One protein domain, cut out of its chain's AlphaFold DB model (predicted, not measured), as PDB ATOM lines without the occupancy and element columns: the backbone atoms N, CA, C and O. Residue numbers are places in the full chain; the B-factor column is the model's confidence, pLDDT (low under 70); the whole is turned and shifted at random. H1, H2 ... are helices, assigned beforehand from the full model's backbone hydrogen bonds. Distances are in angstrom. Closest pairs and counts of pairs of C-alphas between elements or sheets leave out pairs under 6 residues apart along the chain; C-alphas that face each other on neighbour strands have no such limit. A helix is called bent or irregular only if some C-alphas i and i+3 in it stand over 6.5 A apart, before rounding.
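What this domain is: This is residues 2 to 35 and 59 to 109 of the 171 residues of an uncharacterized protein of Ananas comosus var. bracteatus (UniProt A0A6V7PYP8). The longest helix, H2, sticks out with residues 59 to 67 and 70 to 73 as an arm from a loose body, in which H3 and H1 run side by side, shifted along each other. The unnamed stretch of residues 96 to 109 folds back from the end of H3, and residues 17 to 35 trail away after H1. The printed part has 85 residues with three named helices, in the order H1, H2, H3, and no named strand; the class is all helix, though under half of the residues, 41 of 85, are in named elements. The whole is loose, with a radius of gyration of the C-alphas of 15.5 A, and spans 41 by 38 by 21 A.

How they stand to each other: H2, residues 59 to 73, touches no helix. It is apart from H3, residues 83 to 95, and from H1, residues 4 to 16. H1 and H3 are close but not clearly touching, with 2 pairs of C-alphas within 8 A; the closest C-alphas are those of Thr 10 and Leu 83, 7.2 A apart. They run the same way at a shallow tilt of 13 degrees. Every O i to N i+4 pair is within hydrogen-bond range in H1 and H3, and 10 of 11 in H2.

Where its parts are: H2 measures 22.3 A from C-alpha 59 at (146.265, 94.414, 129.095) to C-alpha 73. It is irregular: C-alphas 59 and 62 are 7.0 A apart. H3 measures 18.3 A and ends at C-alpha 95, at (125.048, 124.711, 126.496). H1 measures 18.5 A and begins at C-alpha 4, at (126.979, 114.138, 96.498).

The domain as a whole: The two C-alphas farthest apart are those of Glu 5 and Glu 59, at 43.5 A. Residues 36 to 58 are not printed, and C-alphas 35 and 59 are 31.3 A apart across the cut. The link from H2 to H3 is short. The mean pLDDT of the printed part is 77.5; residues 29 to 33, 35, 59 to 69 and 71 to 81 are under 70.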
ATOM      1  N   LEU A   2     130.203 108.833 100.712       70.50
ATOM      2  CA  LEU A   2     128.946 109.590 100.798       70.50
ATOM      3  C   LEU A   2     128.515 110.057  99.407       70.50
ATOM      4  O   LEU A   2     129.382 110.388  98.583       70.50
ATOM      5  N   SER A   3     127.206 110.079  99.168       81.81
ATOM      6  CA  SER A   3     126.628 110.634  97.949       81.81
ATOM      7  C   SER A   3     126.909 112.134  97.859       81.81
ATOM      8  O   SER A   3     127.261 112.791  98.847       81.81
ATOM      9  N   ASP A   4     126.792 112.699  96.661       83.56
ATOM     10  CA  ASP A   4     126.979 114.138  96.498       83.56
ATOM     11  C   ASP A   4     125.870 114.931  97.206       83.56
ATOM     12  O   ASP A   4     126.165 115.988  97.767       83.56
ATOM     13  N   GLU A   5     124.648 114.389  97.316       85.31
ATOM     14  CA  GLU A   5     123.596 115.004  98.136       85.31
ATOM     15  C   GLU A   5     123.968 115.022  99.625       85.31
ATOM     16  O   GLU A   5     123.831 116.052 100.285       85.31
ATOM     17  N   GLU A   6     124.504 113.921 100.158       82.50
ATOM     18  CA  GLU A   6     124.908 113.833 101.567       82.50
ATOM     19  C   GLU A   6     126.055 114.797 101.900       82.50
ATOM     20  O   GLU A   6     126.088 115.395 102.982       82.50
ATOM     21  N   LYS A   7     126.997 114.995 100.968       83.69
ATOM     22  CA  LYS A   7     128.077 115.982 101.122       83.69
ATOM     23  C   LYS A   7     127.537 117.407 101.148       83.69
ATOM     24  O   LYS A   7     127.991 118.202 101.972       83.69
ATOM     25  N   VAL A   8     126.595 117.734 100.260       87.88
ATOM     26  CA  VAL A   8     125.947 119.055 100.223       87.88
ATOM     27  C   VAL A   8     125.191 119.298 101.524       87.88
ATOM     28  O   VAL A   8     125.467 120.293 102.193       87.88
ATOM     29  N   ALA A   9     124.360 118.346 101.953       88.56
ATOM     30  CA  ALA A   9     123.617 118.431 103.208       88.56
ATOM     31  C   ALA A   9     124.545 118.605 104.421       88.56
ATOM     32  O   ALA A   9     124.319 119.467 105.268       88.56
ATOM     33  N   THR A  10     125.644 117.845 104.484       86.69
ATOM     34  CA  THR A  10     126.643 117.976 105.560       86.69
ATOM     35  C   THR A  10     127.296 119.356 105.552       86.69
ATOM     36  O   THR A  10     127.491 119.962 106.604       86.69
ATOM     37  N   LYS A  11     127.635 119.889 104.373       89.25
ATOM     38  CA  LYS A  11     128.253 121.212 104.247       89.25
ATOM     39  C   LYS A  11     127.301 122.325 104.682       89.25
ATOM     40  O   LYS A  11     127.725 123.218 105.412       89.25
ATOM     41  N   GLU A  12     126.045 122.271 104.253       91.69
ATOM     42  CA  GLU A  12     125.008 123.229 104.651       91.69
ATOM     43  C   GLU A  12     124.750 123.173 106.158       91.69
ATOM     44  O   GLU A  12     124.714 124.213 106.818       91.69
ATOM     45  N   PHE A  13     124.687 121.966 106.725       91.75
ATOM     46  CA  PHE A  13     124.537 121.755 108.161       91.75
ATOM     47  C   PHE A  13     125.708 122.334 108.970       91.75
ATOM     48  O   PHE A  13     125.511 123.048 109.951       91.75
ATOM     49  N   LEU A  14     126.952 122.081 108.557       91.31
ATOM     50  CA  LEU A  14     128.123 122.637 109.242       91.31
ATOM     51  C   LEU A  14     128.207 124.162 109.089       91.31
ATOM     52  O   LEU A  14     128.667 124.848 110.004       91.31
ATOM     53  N   ALA A  15     127.752 124.705 107.955       90.56
ATOM     54  CA  ALA A  15     127.691 126.145 107.732       90.56
ATOM     55  C   ALA A  15     126.653 126.825 108.639       90.56
ATOM     56  O   ALA A  15     126.934 127.907 109.161       90.56
ATOM     57  N   SER A  16     125.501 126.190 108.879       93.31
ATOM     58  CA  SER A  16     124.488 126.702 109.811       93.31
ATOM     59  C   SER A  16     124.923 126.622 111.282       93.31
ATOM     60  O   SER A  16     124.431 127.393 112.099       93.31
ATOM     61  N   HIS A  17     125.909 125.778 111.602       92.81
ATOM     62  CA  HIS A  17     126.455 125.568 112.952       92.81
ATOM     63  C   HIS A  17     127.862 126.156 113.144       92.81
ATOM     64  O   HIS A  17     128.676 125.665 113.935       92.81
ATOM     65  N   ARG A  18     128.186 127.229 112.410       90.50
ATOM     66  CA  ARG A  18     129.512 127.872 112.449       90.50
ATOM     67  C   ARG A  18     129.908 128.363 113.849       90.50
ATOM     68  O   ARG A  18     131.100 128.452 114.149       90.50
ATOM     69  N   ASP A  19     128.925 128.681 114.684       90.31
ATOM     70  CA  ASP A  19     129.069 129.157 116.061       90.31
ATOM     71  C   ASP A  19     129.766 128.145 116.985       90.31
ATOM     72  O   ASP A  19     130.516 128.557 117.879       90.31
ATOM     73  N   CYS A  20     129.590 126.848 116.711       90.06
ATOM     74  CA  CYS A  20     130.172 125.731 117.463       90.06
ATOM     75  C   CYS A  20     131.677 125.537 117.203       90.06
ATOM     76  O   CYS A  20     132.331 124.724 117.865       90.06
ATOM     77  N   PHE A  21     132.251 126.283 116.256       91.06
ATOM     78  CA  PHE A  21     133.665 126.224 115.902       91.06
ATOM     79  C   PHE A  21     134.404 127.477 116.370       91.06
ATOM     80  O   PHE A  21     133.905 128.598 116.266       91.06
ATOM     81  N   ALA A  22     135.619 127.279 116.881       90.06
ATOM     82  CA  ALA A  22     136.557 128.349 117.178       90.06
ATOM     83  C   ALA A  22     137.454 128.570 115.958       90.06
ATOM     84  O   ALA A  22     138.341 127.764 115.668       90.06
ATOM     85  N   TRP A  23     137.221 129.665 115.238       86.19
ATOM     86  CA  TRP A  23     138.009 130.031 114.056       86.19
ATOM     87  C   TRP A  23     139.292 130.766 114.436       86.19
ATOM     88  O   TRP A  23     140.250 130.810 113.664       86.19
ATOM     89  N   THR A  24     139.329 131.303 115.655       84.12
ATOM     90  CA  THR A  24     140.494 131.946 116.250       84.12
ATOM     91  C   THR A  24     140.718 131.449 117.676       84.12
ATOM     92  O   THR A  24     139.786 131.053 118.371       84.12
ATOM     93  N   TYR A  25     141.963 131.515 118.159       75.19
ATOM     94  CA  TYR A  25     142.291 131.140 119.543       75.19
ATOM     95  C   TYR A  25     141.522 131.955 120.592       75.19
ATOM     96  O   TYR A  25     141.266 131.462 121.683       75.19
ATOM     97  N   LYS A  26     141.125 133.190 120.258       78.81
ATOM     98  CA  LYS A  26     140.360 134.078 121.147       78.81
ATOM     99  C   LYS A  26     138.922 133.600 121.369       78.81
ATOM    100  O   LYS A  26     138.294 134.007 122.338       78.81
ATOM    101  N   GLU A  27     138.407 132.750 120.481       78.38
ATOM    102  CA  GLU A  27     137.051 132.199 120.550       78.38
ATOM    103  C   GLU A  27     136.959 130.906 121.362       78.38
ATOM    104  O   GLU A  27     135.861 130.370 121.485       78.38
ATOM    105  N   MET A  28     138.072 130.384 121.887       71.69
ATOM    106  CA  MET A  28     138.052 129.278 122.842       71.69
ATOM    107  C   MET A  28     137.953 129.867 124.255       71.69
ATOM    108  O   MET A  28     138.995 130.179 124.842       71.69
ATOM    109  N   PRO A  29     136.742 130.066 124.817       67.50
ATOM    110  CA  PRO A  29     136.638 130.345 126.239       67.50
ATOM    111  C   PRO A  29     137.289 129.168 126.972       67.50
ATOM    112  O   PRO A  29     137.095 128.009 126.599       67.50
ATOM    113  N   GLY A  30     138.125 129.454 127.970       64.31
ATOM    114  CA  GLY A  30     138.645 128.399 128.836       64.31
ATOM    115  C   GLY A  30     137.491 127.578 129.423       64.31
ATOM    116  O   GLY A  30     136.376 128.086 129.544       64.31
ATOM    117  N   LEU A  31     137.746 126.311 129.770       67.19
ATOM    118  CA  LEU A  31     136.739 125.516 130.471       67.19
ATOM    119  C   LEU A  31     136.355 126.214 131.774       67.19
ATOM    120  O   LEU A  31     137.234 126.653 132.520       67.19
ATOM    121  N   ASP A  32     135.051 126.281 132.036       68.19
ATOM    122  CA  ASP A  32     134.548 126.710 133.331       68.19
ATOM    123  C   ASP A  32     135.152 125.796 134.413       68.19
ATOM    124  O   ASP A  32     134.998 124.567 134.334       68.19
ATOM    125  N   PRO A  33     135.875 126.354 135.399       68.62
ATOM    126  CA  PRO A  33     136.467 125.558 136.457       68.62
ATOM    127  C   PRO A  33     135.439 124.761 137.280       68.62
ATOM    128  O   PRO A  33     135.812 123.756 137.878       68.62
ATOM    129  N   GLU A  34     134.157 125.138 137.293       70.62
ATOM    130  CA  GLU A  34     133.107 124.335 137.939       70.62
ATOM    131  C   GLU A  34     132.720 123.087 137.132       70.62
ATOM    132  O   GLU A  34     132.299 122.084 137.704       70.62
ATOM    133  N   VAL A  35     132.907 123.109 135.809       67.81
ATOM    134  CA  VAL A  35     132.570 121.984 134.920       67.81
ATOM    135  C   VAL A  35     133.642 120.896 134.971       67.81
ATOM    136  O   VAL A  35     133.322 119.709 134.961       67.81
ATOM    137  N   GLU A  59     147.338  95.088 128.337       59.91
ATOM    138  CA  GLU A  59     146.265  94.414 129.095       59.91
ATOM    139  C   GLU A  59     145.015  95.289 129.330       59.91
ATOM    140  O   GLU A  59     143.924  94.779 129.579       59.91
ATOM    141  N   LEU A  60     145.151  96.617 129.237       58.81
ATOM    142  CA  LEU A  60     144.066  97.566 129.501       58.81
ATOM    143  C   LEU A  60     143.074  97.676 128.339       58.81
ATOM    144  O   LEU A  60     142.123  98.436 128.436       58.81
ATOM    145  N   GLN A  61     143.267  96.964 127.229       52.25
ATOM    146  CA  GLN A  61     142.433  97.123 126.037       52.25
ATOM    147  C   GLN A  61     140.984  96.672 126.273       52.25
ATOM    148  O   GLN A  61     140.056  97.410 125.946       52.25
ATOM    149  N   ASN A  62     140.793  95.530 126.939       57.88
ATOM    150  CA  ASN A  62     139.465  95.091 127.371       57.88
ATOM    151  C   ASN A  62     138.871  96.059 128.392       57.88
ATOM    152  O   ASN A  62     137.674  96.299 128.364       57.88
ATOM    153  N   GLN A  63     139.700  96.656 129.252       62.78
ATOM    154  CA  GLN A  63     139.251  97.648 130.227       62.78
ATOM    155  C   GLN A  63     138.873  98.975 129.565       62.78
ATOM    156  O   GLN A  63     137.896  99.570 129.981       62.78
ATOM    157  N   ILE A  64     139.572  99.417 128.515       61.59
ATOM    158  CA  ILE A  64     139.194 100.603 127.734       61.59
ATOM    159  C   ILE A  64     137.882 100.351 127.010       61.59
ATOM    160  O   ILE A  64     137.024 101.212 127.063       61.59
ATOM    161  N   ILE A  65     137.723  99.208 126.337       66.25
ATOM    162  CA  ILE A  65     136.466  98.877 125.652       66.25
ATOM    163  C   ILE A  65     135.339  98.794 126.681       66.25
ATOM    164  O   ILE A  65     134.325  99.446 126.509       66.25
ATOM    165  N   THR A  66     135.572  98.118 127.808       69.25
ATOM    166  CA  THR A  66     134.609  98.041 128.915       69.25
ATOM    167  C   THR A  66     134.293  99.418 129.496       69.25
ATOM    168  O   THR A  66     133.144  99.681 129.821       69.25
ATOM    169  N   GLU A  67     135.275 100.309 129.645       68.31
ATOM    170  CA  GLU A  67     135.016 101.669 130.118       68.31
ATOM    171  C   GLU A  67     134.343 102.534 129.062       68.31
ATOM    172  O   GLU A  67     133.489 103.328 129.413       68.31
ATOM    173  N   ILE A  68     134.649 102.371 127.776       66.81
ATOM    174  CA  ILE A  68     133.909 103.028 126.697       66.81
ATOM    175  C   ILE A  68     132.461 102.533 126.702       66.81
ATOM    176  O   ILE A  68     131.563 103.360 126.678       66.81
ATOM    177  N   ASP A  69     132.218 101.230 126.838       67.00
ATOM    178  CA  ASP A  69     130.876 100.650 126.932       67.00
ATOM    179  C   ASP A  69     130.135 101.138 128.179       67.00
ATOM    180  O   ASP A  69     128.957 101.483 128.103       67.00
ATOM    181  N   LYS A  70     130.820 101.242 129.325       71.44
ATOM    182  CA  LYS A  70     130.262 101.846 130.542       71.44
ATOM    183  C   LYS A  70     129.966 103.326 130.352       71.44
ATOM    184  O   LYS A  70     128.933 103.786 130.822       71.44
ATOM    185  N   LEU A  71     130.833 104.075 129.674       63.22
ATOM    186  CA  LEU A  71     130.613 105.486 129.355       63.22
ATOM    187  C   LEU A  71     129.458 105.651 128.363       63.22
ATOM    188  O   LEU A  71     128.703 106.609 128.495       63.22
ATOM    189  N   ILE A  72     129.275 104.716 127.429       69.38
ATOM    190  CA  ILE A  72     128.126 104.684 126.520       69.38
ATOM    191  C   ILE A  72     126.842 104.367 127.292       69.38
ATOM    192  O   ILE A  72     125.877 105.121 127.211       69.38
ATOM    193  N   GLN A  73     126.842 103.321 128.124       63.78
ATOM    194  CA  GLN A  73     125.704 102.972 128.987       63.78
ATOM    195  C   GLN A  73     125.348 104.077 129.984       63.78
ATOM    196  O   GLN A  73     124.175 104.285 130.282       63.78
ATOM    197  N   ALA A  74     126.347 104.789 130.504       63.06
ATOM    198  CA  ALA A  74     126.156 105.907 131.416       63.06
ATOM    199  C   ALA A  74     125.805 107.225 130.695       63.06
ATOM    200  O   ALA A  74     125.625 108.243 131.361       63.06
ATOM    201  N   GLY A  75     125.706 107.230 129.359       53.31
ATOM    202  CA  GLY A  75     125.331 108.403 128.561       53.31
ATOM    203  C   GLY A  75     126.420 109.477 128.443       53.31
ATOM    204  O   GLY A  75     126.143 110.596 128.014       53.31
ATOM    205  N   PHE A  76     127.665 109.167 128.816       45.09
ATOM    206  CA  PHE A  76     128.822 110.046 128.616       45.09
ATOM    207  C   PHE A  76     129.349 110.013 127.174       45.09
ATOM    208  O   PHE A  76     130.040 110.942 126.756       45.09
ATOM    209  N   CYS A  77     129.064 108.950 126.420       50.34
ATOM    210  CA  CYS A  77     129.423 108.784 125.013       50.34
ATOM    211  C   CYS A  77     128.209 108.246 124.246       50.34
ATOM    212  O   CYS A  77     127.526 107.356 124.728       50.34
ATOM    213  N   GLU A  78     127.930 108.760 123.054       61.16
ATOM    214  CA  GLU A  78     126.847 108.260 122.198       61.16
ATOM    215  C   GLU A  78     127.417 107.961 120.812       61.16
ATOM    216  O   GLU A  78     128.286 108.687 120.319       61.16
ATOM    217  N   GLU A  79     126.953 106.871 120.203       62.41
ATOM    218  CA  GLU A  79     127.214 106.602 118.793       62.41
ATOM    219  C   GLU A  79     126.385 107.584 117.957       62.41
ATOM    220  O   GLU A  79     125.176 107.698 118.134       62.41
ATOM    221  N   ILE A  80     127.055 108.334 117.084       63.03
ATOM    222  CA  ILE A  80     126.444 109.398 116.283       63.03
ATOM    223  C   ILE A  80     126.251 108.846 114.873       63.03
ATOM    224  O   ILE A  80     127.218 108.711 114.118       63.03
ATOM    225  N   ALA A  81     125.010 108.543 114.507       62.91
ATOM    226  CA  ALA A  81     124.617 108.009 113.211       62.91
ATOM    227  C   ALA A  81     123.830 109.062 112.410       62.91
ATOM    228  O   ALA A  81     122.659 108.896 112.070       62.91
ATOM    229  N   GLY A  82     124.507 110.159 112.055       73.06
ATOM    230  CA  GLY A  82     124.006 111.147 111.094       73.06
ATOM    231  C   GLY A  82     123.911 112.576 111.629       73.06
ATOM    232  O   GLY A  82     124.404 112.906 112.706       73.06
ATOM    233  N   LEU A  83     123.291 113.456 110.834       80.81
ATOM    234  CA  LEU A  83     123.232 114.897 111.123       80.81
ATOM    235  C   LEU A  83     122.369 115.236 112.349       80.81
ATOM    236  O   LEU A  83     122.684 116.185 113.055       80.81
ATOM    237  N   LYS A  84     121.330 114.440 112.638       81.75
ATOM    238  CA  LYS A  84     120.458 114.642 113.812       81.75
ATOM    239  C   LYS A  84     121.207 114.441 115.127       81.75
ATOM    240  O   LYS A  84     121.052 115.221 116.057       81.75
ATOM    241  N   ASP A  85     122.071 113.436 115.190       80.06
ATOM    242  CA  ASP A  85     122.877 113.187 116.386       80.06
ATOM    243  C   ASP A  85     123.970 114.254 116.537       80.06
ATOM    244  O   ASP A  85     124.299 114.680 117.646       80.06
ATOM    245  N   LEU A  86     124.497 114.759 115.415       84.44
ATOM    246  CA  LEU A  86     125.442 115.873 115.425       84.44
ATOM    247  C   LEU A  86     124.797 117.172 115.938       84.44
ATOM    248  O   LEU A  86     125.466 117.955 116.612       84.44
ATOM    249  N   GLU A  87     123.503 117.375 115.682       88.44
ATOM    250  CA  GLU A  87     122.715 118.486 116.231       88.44
ATOM    251  C   GLU A  87     122.662 118.428 117.763       88.44
ATOM    252  O   GLU A  87     122.992 119.411 118.426       88.44
ATOM    253  N   VAL A  88     122.407 117.245 118.337       86.56
ATOM    254  CA  VAL A  88     122.436 117.032 119.797       86.56
ATOM    255  C   VAL A  88     123.810 117.365 120.384       86.56
ATOM    256  O   VAL A  88     123.911 118.002 121.439       86.56
ATOM    257  N   VAL A  89     124.892 116.969 119.707       87.00
ATOM    258  CA  VAL A  89     126.255 117.308 120.141       87.00
ATOM    259  C   VAL A  89     126.492 118.813 120.094       87.00
ATOM    260  O   VAL A  89     127.032 119.374 121.049       87.00
ATOM    261  N   PHE A  90     126.083 119.483 119.020       90.56
ATOM    262  CA  PHE A  90     126.245 120.928 118.877       90.56
ATOM    263  C   PHE A  90     125.430 121.700 119.918       90.56
ATOM    264  O   PHE A  90     125.947 122.646 120.514       90.56
ATOM    265  N   ASP A  91     124.232 121.236 120.259       89.50
ATOM    266  CA  ASP A  91     123.438 121.803 121.350       89.50
ATOM    267  C   ASP A  91     124.103 121.629 122.718       89.50
ATOM    268  O   ASP A  91     124.139 122.570 123.521       89.50
ATOM    269  N   ARG A  92     124.713 120.466 122.986       86.62
ATOM    270  CA  ARG A  92     125.514 120.259 124.205       86.62
ATOM    271  C   ARG A  92     126.727 121.191 124.244       86.62
ATOM    272  O   ARG A  92     126.988 121.792 125.287       86.62
ATOM    273  N   LEU A  93     127.433 121.360 123.124       87.06
ATOM    274  CA  LEU A  93     128.562 122.291 123.024       87.06
ATOM    275  C   LEU A  93     128.122 123.730 123.308       87.06
ATOM    276  O   LEU A  93     128.755 124.401 124.121       87.06
ATOM    277  N   ARG A  94     127.005 124.184 122.728       88.69
ATOM    278  CA  ARG A  94     126.428 125.512 123.002       88.69
ATOM    279  C   ARG A  94     126.083 125.687 124.473       88.69
ATOM    280  O   ARG A  94     126.453 126.699 125.067       88.69
ATOM    281  N   LYS A  95     125.425 124.691 125.077       86.69
ATOM    282  CA  LYS A  95     125.048 124.711 126.496       86.69
ATOM    283  C   LYS A  95     126.268 124.856 127.408       86.69
ATOM    284  O   LYS A  95     126.222 125.620 128.367       86.69
ATOM    285  N   LEU A  96     127.358 124.161 127.085       82.88
ATOM    286  CA  LEU A  96     128.623 124.223 127.826       82.88
ATOM    287  C   LEU A  96     129.533 125.381 127.386       82.88
ATOM    288  O   LEU A  96     130.618 125.549 127.940       82.88
ATOM    289  N   LYS A  97     129.115 126.178 126.391       82.94
ATOM    290  CA  LYS A  97     129.926 127.211 125.723       82.94
ATOM    291  C   LYS A  97     131.265 126.675 125.200       82.94
ATOM    292  O   LYS A  97     132.254 127.402 125.134       82.94
ATOM    293  N   TRP A  98     131.305 125.401 124.831       85.81
ATOM    294  CA  TRP A  98     132.472 124.764 124.240       85.81
ATOM    295  C   TRP A  98     132.499 124.999 122.739       85.81
ATOM    296  O   TRP A  98     131.467 125.037 122.073       85.81
ATOM    297  N   LYS A  99     133.710 125.123 122.201       87.31
ATOM    298  CA  LYS A  99     133.936 125.250 120.765       87.31
ATOM    299  C   LYS A  99     134.965 124.244 120.289       87.31
ATOM    300  O   LYS A  99     135.987 124.029 120.941       87.31
ATOM    301  N   MET A 100     134.720 123.661 119.123       88.19
ATOM    302  CA  MET A 100     135.655 122.737 118.488       88.19
ATOM    303  C   MET A 100     136.652 123.476 117.599       88.19
ATOM    304  O   MET A 100     136.357 124.537 117.051       88.19
ATOM    305  N   ASN A 101     137.828 122.885 117.401       88.12
ATOM    306  CA  ASN A 101     138.789 123.381 116.425       88.12
ATOM    307  C   ASN A 101     138.457 122.802 115.035       88.12
ATOM    308  O   ASN A 101     138.672 121.603 114.835       88.12
ATOM    309  N   PRO A 102     138.022 123.624 114.061       88.50
ATOM    310  CA  PRO A 102     137.599 123.136 112.750       88.50
ATOM    311  C   PRO A 102     138.728 122.441 111.977       88.50
ATOM    312  O   PRO A 102     138.460 121.507 111.233       88.50
ATOM    313  N   LEU A 103     139.996 122.817 112.195       86.31
ATOM    314  CA  LEU A 103     141.153 122.192 111.534       86.31
ATOM    315  C   LEU A 103     141.492 120.802 112.088       86.31
ATOM    316  O   LEU A 103     142.280 120.074 111.485       86.31
ATOM    317  N   LYS A 104     140.949 120.445 113.258       83.75
ATOM    318  CA  LYS A 104     141.129 119.127 113.885       83.75
ATOM    319  C   LYS A 104     139.881 118.249 113.793       83.75
ATOM    320  O   LYS A 104     139.941 117.093 114.205       83.75
ATOM    321  N   CYS A 105     138.777 118.782 113.281       86.50
ATOM    322  CA  CYS A 105     137.545 118.040 113.067       86.50
ATOM    323  C   CYS A 105     137.516 117.456 111.656       86.50
ATOM    324  O   CYS A 105     137.984 118.075 110.703       86.50
ATOM    325  N   ALA A 106     136.916 116.279 111.518       84.06
ATOM    326  CA  ALA A 106     136.614 115.692 110.226       84.06
ATOM    327  C   ALA A 106     135.197 115.119 110.259       84.06
ATOM    328  O   ALA A 106     134.827 114.441 111.215       84.06
ATOM    329  N   PHE A 107     134.412 115.417 109.226       85.38
ATOM    330  CA  PHE A 107     132.999 115.053 109.122       85.38
ATOM    331  C   PHE A 107     132.745 114.340 107.799       85.38
ATOM    332  O   PHE A 107     133.453 114.589 106.823       85.38
ATOM    333  N   GLY A 108     131.741 113.461 107.768       79.94
ATOM    334  CA  GLY A 108     131.396 112.723 106.551       79.94
ATOM    335  C   GLY A 108     132.555 111.861 106.041       79.94
ATOM    336  O   GLY A 108     132.850 111.838 104.848       79.94
ATOM    337  N   LEU A 109     133.266 111.182 106.941       78.81
ATOM    338  CA  LEU A 109     134.322 110.250 106.563       78.81
ATOM    339  C   LEU A 109     133.806 108.814 106.643       78.81
ATOM    340  O   LEU A 109     133.268 108.403 107.664       78.81
TER     341      LEU A 109